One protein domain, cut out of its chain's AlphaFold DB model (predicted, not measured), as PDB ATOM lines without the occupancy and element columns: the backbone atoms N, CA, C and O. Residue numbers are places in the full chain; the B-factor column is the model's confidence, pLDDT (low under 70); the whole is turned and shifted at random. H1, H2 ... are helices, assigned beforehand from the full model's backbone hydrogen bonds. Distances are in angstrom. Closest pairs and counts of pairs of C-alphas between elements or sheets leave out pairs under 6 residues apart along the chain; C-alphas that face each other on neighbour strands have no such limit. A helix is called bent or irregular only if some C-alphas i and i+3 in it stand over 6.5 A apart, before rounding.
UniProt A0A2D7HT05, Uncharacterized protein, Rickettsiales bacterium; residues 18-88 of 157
ATOM      1  N   LYS A  18     278.711 211.313 209.258       57.34
ATOM      2  CA  LYS A  18     279.771 211.131 208.256       57.34
ATOM      3  C   LYS A  18     279.447 209.905 207.395       57.34
ATOM      4  O   LYS A  18     279.539 208.781 207.861       57.34
ATOM      5  N   SER A  19     279.107 210.129 206.129       54.41
ATOM      6  CA  SER A  19     278.672 209.108 205.156       54.41
ATOM      7  C   SER A  19     279.763 208.114 204.689       54.41
ATOM      8  O   SER A  19     279.470 207.254 203.860       54.41
ATOM      9  N   ASN A  20     281.007 208.207 205.180       56.41
ATOM     10  CA  ASN A  20     282.158 207.434 204.671       56.41
ATOM     11  C   ASN A  20     282.622 206.284 205.585       56.41
ATOM     12  O   ASN A  20     283.668 205.685 205.343       56.41
ATOM     13  N   THR A  21     281.845 205.930 206.609       59.72
ATOM     14  CA  THR A  21     282.252 204.971 207.652       59.72
ATOM     15  C   THR A  21     282.572 203.574 207.108       59.72
ATOM     16  O   THR A  21     283.439 202.886 207.634       59.72
ATOM     17  N   PHE A  22     281.931 203.143 206.019       56.00
ATOM     18  CA  PHE A  22     282.186 201.818 205.438       56.00
ATOM     19  C   PHE A  22     283.558 201.702 204.760       56.00
ATOM     20  O   PHE A  22     284.147 200.625 204.747       56.00
ATOM     21  N   SER A  23     284.092 202.808 204.239       58.31
ATOM     22  CA  SER A  23     285.448 202.841 203.684       58.31
ATOM     23  C   SER A  23     286.516 202.850 204.784       58.31
ATOM     24  O   SER A  23     287.618 202.367 204.555       58.31
ATOM     25  N   GLU A  24     286.198 203.372 205.974       62.00
ATOM     26  CA  GLU A  24     287.090 203.321 207.144       62.00
ATOM     27  C   GLU A  24     287.122 201.927 207.782       62.00
ATOM     28  O   GLU A  24     288.189 201.458 208.166       62.00
ATOM     29  N   VAL A  25     285.977 201.241 207.866       65.50
ATOM     30  CA  VAL A  25     285.877 199.920 208.517       65.50
ATOM     31  C   VAL A  25     286.462 198.796 207.654       65.50
ATOM     32  O   VAL A  25     287.044 197.859 208.192       65.50
ATOM     33  N   PHE A  26     286.339 198.889 206.325       66.25
ATOM     34  CA  PHE A  26     286.787 197.847 205.387       66.25
ATOM     35  C   PHE A  26     288.004 198.254 204.537       66.25
ATOM     36  O   PHE A  26     288.371 197.549 203.598       66.25
ATOM     37  N   GLY A  27     288.636 199.393 204.838       67.00
ATOM     38  CA  GLY A  27     289.847 199.855 204.157       67.00
ATOM     39  C   GLY A  27     289.700 199.964 202.632       67.00
ATOM     40  O   GLY A  27     288.678 200.419 202.109       67.00
ATOM     41  N   SER A  28     290.733 199.542 201.897       60.16
ATOM     42  CA  SER A  28     290.781 199.606 200.427       60.16
ATOM     43  C   SER A  28     289.700 198.765 199.739       60.16
ATOM     44  O   SER A  28     289.238 199.135 198.660       60.16
ATOM     45  N   GLU A  29     289.249 197.673 200.362       63.00
ATOM     46  CA  GLU A  29     288.192 196.801 199.832       63.00
ATOM     47  C   GLU A  29     286.809 197.461 199.937       63.00
ATOM     48  O   GLU A  29     285.995 197.374 199.013       63.00
ATOM     49  N   GLY A  30     286.569 198.207 201.021       61.69
ATOM     50  CA  GLY A  30     285.376 199.038 201.192       61.69
ATOM     51  C   GLY A  30     285.317 200.202 200.200       61.69
ATOM     52  O   GLY A  30     284.263 200.454 199.618       61.69
ATOM     53  N   ALA A  31     286.451 200.867 199.959       63.66
ATOM     54  CA  ALA A  31     286.566 201.951 198.980       63.66
ATOM     55  C   ALA A  31     286.320 201.456 197.541       63.66
ATOM     56  O   ALA A  31     285.492 202.014 196.818       63.66
ATOM     57  N   ALA A  32     286.965 200.346 197.157       62.62
ATOM     58  CA  ALA A  32     286.816 199.732 195.836       62.62
ATOM     59  C   ALA A  32     285.388 199.209 195.581       62.62
ATOM     60  O   ALA A  32     284.896 199.226 194.448       62.62
ATOM     61  N   GLY A  33     284.690 198.778 196.638       60.22
ATOM     62  CA  GLY A  33     283.285 198.374 196.579       60.22
ATOM     63  C   GLY A  33     282.303 199.526 196.336       60.22
ATOM     64  O   GLY A  33     281.223 199.293 195.796       60.22
ATOM     65  N   ILE A  34     282.660 200.762 196.698       63.78
ATOM     66  CA  ILE A  34     281.833 201.957 196.457       63.78
ATOM     67  C   ILE A  34     282.012 202.465 195.019       63.78
ATOM     68  O   ILE A  34     281.047 202.940 194.414       63.78
ATOM     69  N   GLU A  35     283.219 202.345 194.461       65.44
ATOM     70  CA  GLU A  35     283.525 202.768 193.088       65.44
ATOM     71  C   GLU A  35     282.975 201.804 192.024       65.44
ATOM     72  O   GLU A  35     282.563 202.246 190.950       65.44
ATOM     73  N   ASN A  36     282.894 200.499 192.314       69.56
ATOM     74  CA  ASN A  36     282.376 199.510 191.367       69.56
ATOM     75  C   ASN A  36     280.835 199.367 191.458       69.56
ATOM     76  O   ASN A  36     280.308 198.882 192.463       69.56
ATOM     77  N   PRO A  37     280.072 199.704 190.397       67.69
ATOM     78  CA  PRO A  37     278.607 199.718 190.433       67.69
ATOM     79  C   PRO A  37     277.969 198.344 190.695       67.69
ATOM     80  O   PRO A  37     276.832 198.291 191.165       67.69
ATOM     81  N   LYS A  38     278.675 197.235 190.432       66.12
ATOM     82  CA  LYS A  38     278.159 195.873 190.666       66.12
ATOM     83  C   LYS A  38     278.212 195.443 192.135       66.12
ATOM     84  O   LYS A  38     277.384 194.643 192.554       66.12
ATOM     85  N   THR A  39     279.168 195.952 192.910       66.75
ATOM     86  CA  THR A  39     279.391 195.572 194.320       66.75
ATOM     87  C   THR A  39     278.871 196.628 195.301       66.75
ATOM     88  O   THR A  39     278.616 196.326 196.470       66.75
ATOM     89  N   ARG A  40     278.602 197.842 194.809       68.88
ATOM     90  CA  ARG A  40     278.047 198.973 195.564       68.88
ATOM     91  C   ARG A  40     276.697 198.681 196.222       68.88
ATOM     92  O   ARG A  40     276.471 199.078 197.363       68.88
ATOM     93  N   SER A  41     275.806 197.967 195.534       72.00
ATOM     94  CA  SER A  41     274.486 197.602 196.069       72.00
ATOM     95  C   SER A  41     274.588 196.674 197.284       72.00
ATOM     96  O   SER A  41     273.840 196.842 198.249       72.00
ATOM     97  N   LEU A  42     275.544 195.740 197.273       72.62
ATOM     98  CA  LEU A  42     275.794 194.812 198.376       72.62
ATOM     99  C   LEU A  42     276.372 195.536 199.593       72.62
ATOM    100  O   LEU A  42     275.892 195.323 200.706       72.62
ATOM    101  N   SER A  43     277.348 196.427 199.377       71.38
ATOM    102  CA  SER A  43     277.915 197.250 200.450       71.38
ATOM    103  C   SER A  43     276.820 198.058 201.141       71.38
ATOM    104  O   SER A  43     276.652 197.917 202.349       71.38
ATOM    105  N   TYR A  44     276.002 198.807 200.388       75.19
ATOM    106  CA  TYR A  44     274.893 199.571 200.965       75.19
ATOM    107  C   TYR A  44     273.896 198.687 201.713       75.19
ATOM    108  O   TYR A  44     273.532 199.003 202.844       75.19
ATOM    109  N   SER A  45     273.503 197.555 201.128       80.00
ATOM    110  CA  SER A  45     272.572 196.617 201.766       80.00
ATOM    111  C   SER A  45     273.101 196.103 203.106       80.00
ATOM    112  O   SER A  45     272.341 196.014 204.069       80.00
ATOM    113  N   LEU A  46     274.406 195.827 203.206       80.81
ATOM    114  CA  LEU A  46     275.032 195.373 204.444       80.81
ATOM    115  C   LEU A  46     275.078 196.478 205.509       80.81
ATOM    116  O   LEU A  46     274.791 196.199 206.674       80.81
ATOM    117  N   GLN A  47     275.373 197.732 205.140       78.44
ATOM    118  CA  GLN A  47     275.341 198.845 206.108       78.44
ATOM    119  C   GLN A  47     273.915 199.094 206.597       78.44
ATOM    120  O   GLN A  47     273.705 199.220 207.802       78.44
ATOM    121  N   TYR A  48     272.930 199.087 205.694       81.81
ATOM    122  CA  TYR A  48     271.522 199.219 206.068       81.81
ATOM    123  C   TYR A  48     271.064 198.076 206.975       81.81
ATOM    124  O   TYR A  48     270.430 198.337 207.995       81.81
ATOM    125  N   ALA A  49     271.423 196.829 206.664       83.69
ATOM    126  CA  ALA A  49     271.091 195.679 207.501       83.69
ATOM    127  C   ALA A  49     271.758 195.759 208.884       83.69
ATOM    128  O   ALA A  49     271.122 195.466 209.894       83.69
ATOM    129  N   THR A  50     273.013 196.208 208.951       84.62
ATOM    130  CA  THR A  50     273.758 196.351 210.214       84.62
ATOM    131  C   THR A  50     273.200 197.489 211.071       84.62
ATOM    132  O   THR A  50     273.045 197.344 212.285       84.62
ATOM    133  N   LEU A  51     272.824 198.611 210.454       86.06
ATOM    134  CA  LEU A  51     272.158 199.718 211.140       86.06
ATOM    135  C   LEU A  51     270.767 199.310 211.631       86.06
ATOM    136  O   LEU A  51     270.449 199.507 212.800       86.06
ATOM    137  N   ALA A  52     269.963 198.669 210.782       88.12
ATOM    138  CA  ALA A  52     268.648 198.169 211.169       88.12
ATOM    139  C   ALA A  52     268.747 197.129 212.300       88.12
ATOM    140  O   ALA A  52     267.980 197.186 213.261       88.12
ATOM    141  N   GLY A  53     269.725 196.222 212.224       88.06
ATOM    142  CA  GLY A  53     269.983 195.211 213.247       88.06
ATOM    143  C   GLY A  53     270.428 195.812 214.580       88.06
ATOM    144  O   GLY A  53     269.905 195.429 215.625       88.06
ATOM    145  N   SER A  54     271.343 196.783 214.558       88.56
ATOM    146  CA  SER A  54     271.827 197.440 215.781       88.56
ATOM    147  C   SER A  54     270.743 198.293 216.446       88.56
ATOM    148  O   SER A  54     270.539 198.173 217.655       88.56
ATOM    149  N   ILE A  55     269.977 199.068 215.671       89.75
ATOM    150  CA  ILE A  55     268.821 199.825 216.179       89.75
ATOM    151  C   ILE A  55     267.772 198.868 216.756       89.75
ATOM    152  O   ILE A  55     267.297 199.077 217.872       89.75
ATOM    153  N   GLY A  56     267.443 197.794 216.033       89.94
ATOM    154  CA  GLY A  56     266.491 196.782 216.491       89.94
ATOM    155  C   GLY A  56     266.929 196.104 217.791       89.94
ATOM    156  O   GLY A  56     266.113 195.927 218.695       89.94
ATOM    157  N   PHE A  57     268.219 195.781 217.926       91.75
ATOM    158  CA  PHE A  57     268.773 195.205 219.149       91.75
ATOM    159  C   PHE A  57     268.664 196.169 220.333       91.75
ATOM    160  O   PHE A  57     268.172 195.776 221.390       91.75
ATOM    161  N   VAL A  58     269.057 197.435 220.161       91.19
ATOM    162  CA  VAL A  58     268.972 198.444 221.232       91.19
ATOM    163  C   VAL A  58     267.522 198.682 221.649       91.19
ATOM    164  O   VAL A  58     267.225 198.676 222.841       91.19
ATOM    165  N   LEU A  59     266.604 198.827 220.690       88.00
ATOM    166  CA  LEU A  59     265.177 198.997 220.983       88.00
ATOM    167  C   LEU A  59     264.603 197.797 221.736       88.00
ATOM    168  O   LEU A  59     263.875 197.985 222.710       88.00
ATOM    169  N   LYS A  60     264.961 196.576 221.326       88.81
ATOM    170  CA  LYS A  60     264.551 195.358 222.028       88.81
ATOM    171  C   LYS A  60     265.062 195.346 223.467       88.81
ATOM    172  O   LYS A  60     264.283 195.083 224.372       88.81
ATOM    173  N   GLN A  61     266.331 195.682 223.692       88.88
ATOM    174  CA  GLN A  61     266.893 195.732 225.043       88.88
ATOM    175  C   GLN A  61     266.222 196.805 225.908       88.88
ATOM    176  O   GLN A  61     265.902 196.544 227.063       88.88
ATOM    177  N   LEU A  62     265.948 197.995 225.366       87.75
ATOM    178  CA  LEU A  62     265.235 199.053 226.094       87.75
ATOM    179  C   LEU A  62     263.800 198.646 226.449       87.75
ATOM    180  O   LEU A  62     263.326 198.956 227.541       87.75
ATOM    181  N   HIS A  63     263.117 197.939 225.545       87.56
ATOM    182  CA  HIS A  63     261.801 197.374 225.814       87.56
ATOM    183  C   HIS A  63     261.886 196.308 226.913       87.56
ATOM    184  O   HIS A  63     261.256 196.461 227.952       87.56
ATOM    185  N   ASP A  64     262.716 195.282 226.732       85.62
ATOM    186  CA  ASP A  64     262.783 194.121 227.628       85.62
ATOM    187  C   ASP A  64     263.335 194.477 229.032       85.62
ATOM    188  O   ASP A  64     263.021 193.840 230.038       85.62
ATOM    189  N   THR A  65     264.124 195.543 229.156       84.31
ATOM    190  CA  THR A  65     264.596 196.027 230.469       84.31
ATOM    191  C   THR A  65     263.582 196.903 231.202       84.31
ATOM    192  O   THR A  65     263.817 197.251 232.357       84.31
ATOM    193  N   GLY A  66     262.460 197.262 230.572       80.81
ATOM    194  CA  GLY A  66     261.478 198.166 231.171       80.81
ATOM    195  C   GLY A  66     261.956 199.618 231.250       80.81
ATOM    196  O   GLY A  66     261.402 200.403 232.010       80.81
ATOM    197  N   PHE A  67     262.951 200.027 230.453       87.06
ATOM    198  CA  PHE A  67     263.478 201.399 230.470       87.06
ATOM    199  C   PHE A  67     262.393 202.467 230.229       87.06
ATOM    200  O   PHE A  67     262.474 203.577 230.754       87.06
ATOM    201  N   MET A  68     261.363 202.133 229.446       84.50
ATOM    202  CA  MET A  68     260.247 203.031 229.120       84.50
ATOM    203  C   MET A  68     259.112 203.015 230.160       84.50
ATOM    204  O   MET A  68     258.102 203.701 229.974       84.50
ATOM    205  N   GLU A  69     259.271 202.294 231.272       78.25
ATOM    206  CA  GLU A  69     258.285 202.218 232.355       78.25
ATOM    207  C   GLU A  69     257.890 203.602 232.918       78.25
ATOM    208  O   GLU A  69     256.689 203.846 233.064       78.25
ATOM    209  N   PRO A  70     258.805 204.580 233.109       79.12
ATOM    210  CA  PRO A  70     258.432 205.933 233.543       79.12
ATOM    211  C   PRO A  70     257.540 206.697 232.552       79.12
ATOM    212  O   PRO A  70     256.942 207.711 232.912       79.12
ATOM    213  N   LEU A  71     257.469 206.245 231.297       81.19
ATOM    214  CA  LEU A  71     256.604 206.804 230.256       81.19
ATOM    215  C   LEU A  71     255.274 206.045 230.125       81.19
ATOM    216  O   LEU A  71     254.461 206.402 229.274       81.19
ATOM    217  N   GLY A  72     255.040 205.028 230.960       76.00
ATOM    218  CA  GLY A  72     253.831 204.206 230.944       76.00
ATOM    219  C   GLY A  72     253.878 203.032 229.963       76.00
ATOM    220  O   GLY A  72     252.842 202.420 229.714       76.00
ATOM    221  N   TYR A  73     255.051 202.708 229.411       78.56
ATOM    222  CA  TYR A  73     255.238 201.560 228.525       78.56
ATOM    223  C   TYR A  73     256.052 200.480 229.237       78.56
ATOM    224  O   TYR A  73     257.272 200.587 229.354       78.56
ATOM    225  N   SER A  74     255.375 199.430 229.695       80.06
ATOM    226  CA  SER A  74     255.989 198.264 230.335       80.06
ATOM    227  C   SER A  74     255.733 196.992 229.519       80.06
ATOM    228  O   SER A  74     254.627 196.821 228.998       80.06
ATOM    229  N   PRO A  75     256.691 196.056 229.434       80.19
ATOM    230  CA  PRO A  75     256.470 194.775 228.772       80.19
ATOM    231  C   PRO A  75     255.397 193.934 229.469       80.19
ATOM    232  O   PRO A  75     255.400 193.785 230.690       80.19
ATOM    233  N   ASN A  76     254.546 193.264 228.688       77.44
ATOM    234  CA  ASN A  76     253.446 192.430 229.203       77.44
ATOM    235  C   ASN A  76     253.893 191.274 230.124       77.44
ATOM    236  O   ASN A  76     253.080 190.701 230.847       77.44
ATOM    237  N   TYR A  77     255.165 190.868 230.085       78.75
ATOM    238  CA  TYR A  77     255.667 189.798 230.949       78.75
ATOM    239  C   TYR A  77     256.093 190.286 232.342       78.75
ATOM    240  O   TYR A  77     256.211 189.453 233.240       78.75
ATOM    241  N   PHE A  78     256.271 191.595 232.563       75.44
ATOM    242  CA  PHE A  78     256.603 192.138 233.889       75.44
ATOM    243  C   PHE A  78     255.480 191.871 234.899       75.44
ATOM    244  O   PHE A  78     255.749 191.440 236.020       75.44
ATOM    245  N   GLU A  79     254.219 191.965 234.468       68.81
ATOM    246  CA  GLU A  79     253.050 191.618 235.289       68.81
ATOM    247  C   GLU A  79     253.068 190.159 235.782       68.81
ATOM    248  O   GLU A  79     252.517 189.844 236.839       68.81
ATOM    249  N   LYS A  80     253.724 189.259 235.035       71.69
ATOM    250  CA  LYS A  80     253.830 187.831 235.367       71.69
ATOM    251  C   LYS A  80     255.009 187.511 236.287       71.69
ATOM    252  O   LYS A  80     254.958 186.495 236.973       71.69
ATOM    253  N   LEU A  81     256.053 188.347 236.308       72.00
ATOM    254  CA  LEU A  81     257.258 188.128 237.122       72.00
ATOM    255  C   LEU A  81     256.988 188.327 238.617       72.00
ATOM    256  O   LEU A  81     257.529 187.600 239.445       72.00
ATOM    257  N   SER A  82     256.140 189.296 238.969       62.78
ATOM    258  CA  SER A  82     255.702 189.482 240.350       62.78
ATOM    259  C   SER A  82     254.305 190.101 240.402       62.78
ATOM    260  O   SER A  82     254.158 191.323 240.310       62.78
ATOM    261  N   PRO A  83     253.267 189.278 240.639       60.38
ATOM    262  CA  PRO A  83     251.909 189.761 240.856       60.38
ATOM    263  C   PRO A  83     251.805 190.712 242.050       60.38
ATOM    264  O   PRO A  83     250.824 191.425 242.155       60.38
ATOM    265  N   LEU A  84     252.777 190.708 242.968       60.88
ATOM    266  CA  LEU A  84     252.802 191.592 244.133       60.88
ATOM    267  C   LEU A  84     253.382 192.974 243.816       60.88
ATOM    268  O   LEU A  84     252.889 193.963 244.348       60.88
ATOM    269  N   ALA A  85     254.409 193.038 242.965       62.00
ATOM    270  CA  ALA A  85     255.067 194.296 242.610       62.00
ATOM    271  C   ALA A  85     254.309 195.067 241.519       62.00
ATOM    272  O   ALA A  85     254.311 196.293 241.534       62.00
ATOM    273  N   TYR A  86     253.644 194.350 240.603       59.34
ATOM    274  CA  TYR A  86     253.047 194.943 239.402       59.34
ATOM    275  C   TYR A  86     251.522 194.787 239.301       59.34
ATOM    276  O   TYR A  86     250.922 195.395 238.412       59.34
ATOM    277  N   LYS A  87     250.838 194.041 240.196       58.31
ATOM    278  CA  LYS A  87     249.373 194.191 240.259       58.31
ATOM    279  C   LYS A  87     249.050 195.583 240.764       58.31
ATOM    280  O   LYS A  87     249.390 195.959 241.883       58.31
ATOM    281  N   LYS A  88     248.280 196.276 239.932       56.56
ATOM    282  CA  LYS A  88     247.472 197.445 240.262       56.56
ATOM    283  C   LYS A  88     246.943 197.335 241.694       56.56
ATOM    284  O   LYS A  88     246.247 196.372 242.006       56.56
TER     285      LYS A  88
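This is residues 18 to 88 of the 157 residues of an uncharacterized protein of Rickettsiales bacterium (UniProt A0A2D7HT05). One long helix, H3, makes the shaft of a rod; H2 packs steeply on one end with H1 at its corner, and beyond the other end a long link leads to tiny H4 and H5. The printed part has 71 residues with five named helices, H1 to H5 in order, and is all helix. It is extended, with radius of gyration of the C-alphas 20.3 A and spans 60 by 20 by 16 A.

Start at H3, residues 37 to 64: its residues 39 to 43 alone touch H2, residues 27 to 35, at a steep tilt of 65 degrees, opposite ways; the closest C-alphas, Ile 34 and Arg 40, are 4.9 A apart. H1, residues 21 to 25, touches H2 only at the corner, closest C-alphas Ser 23 and Gly 30, 4.5 A. H4, residues 78 to 81, and H5, residues 83 to 86, are apart from H1, H2 and H3. Every O i to N i+4 pair is within hydrogen-bond range in H1 and H2, 22 of 24 in H3; H4 and H5 are too short for one.

Find C-alpha 37 at (278.607, 199.718, 190.433); H3 runs 40.8 A to C-alpha 64 at (262.783, 194.121, 227.628), only just irregular, C-alphas 38 and 41 being 6.8 A apart.

The printed part has no cut; the link at residues 65 to 77 is long. Confidence is under 70 at residues 18 to 40, 79 and 82 to 88.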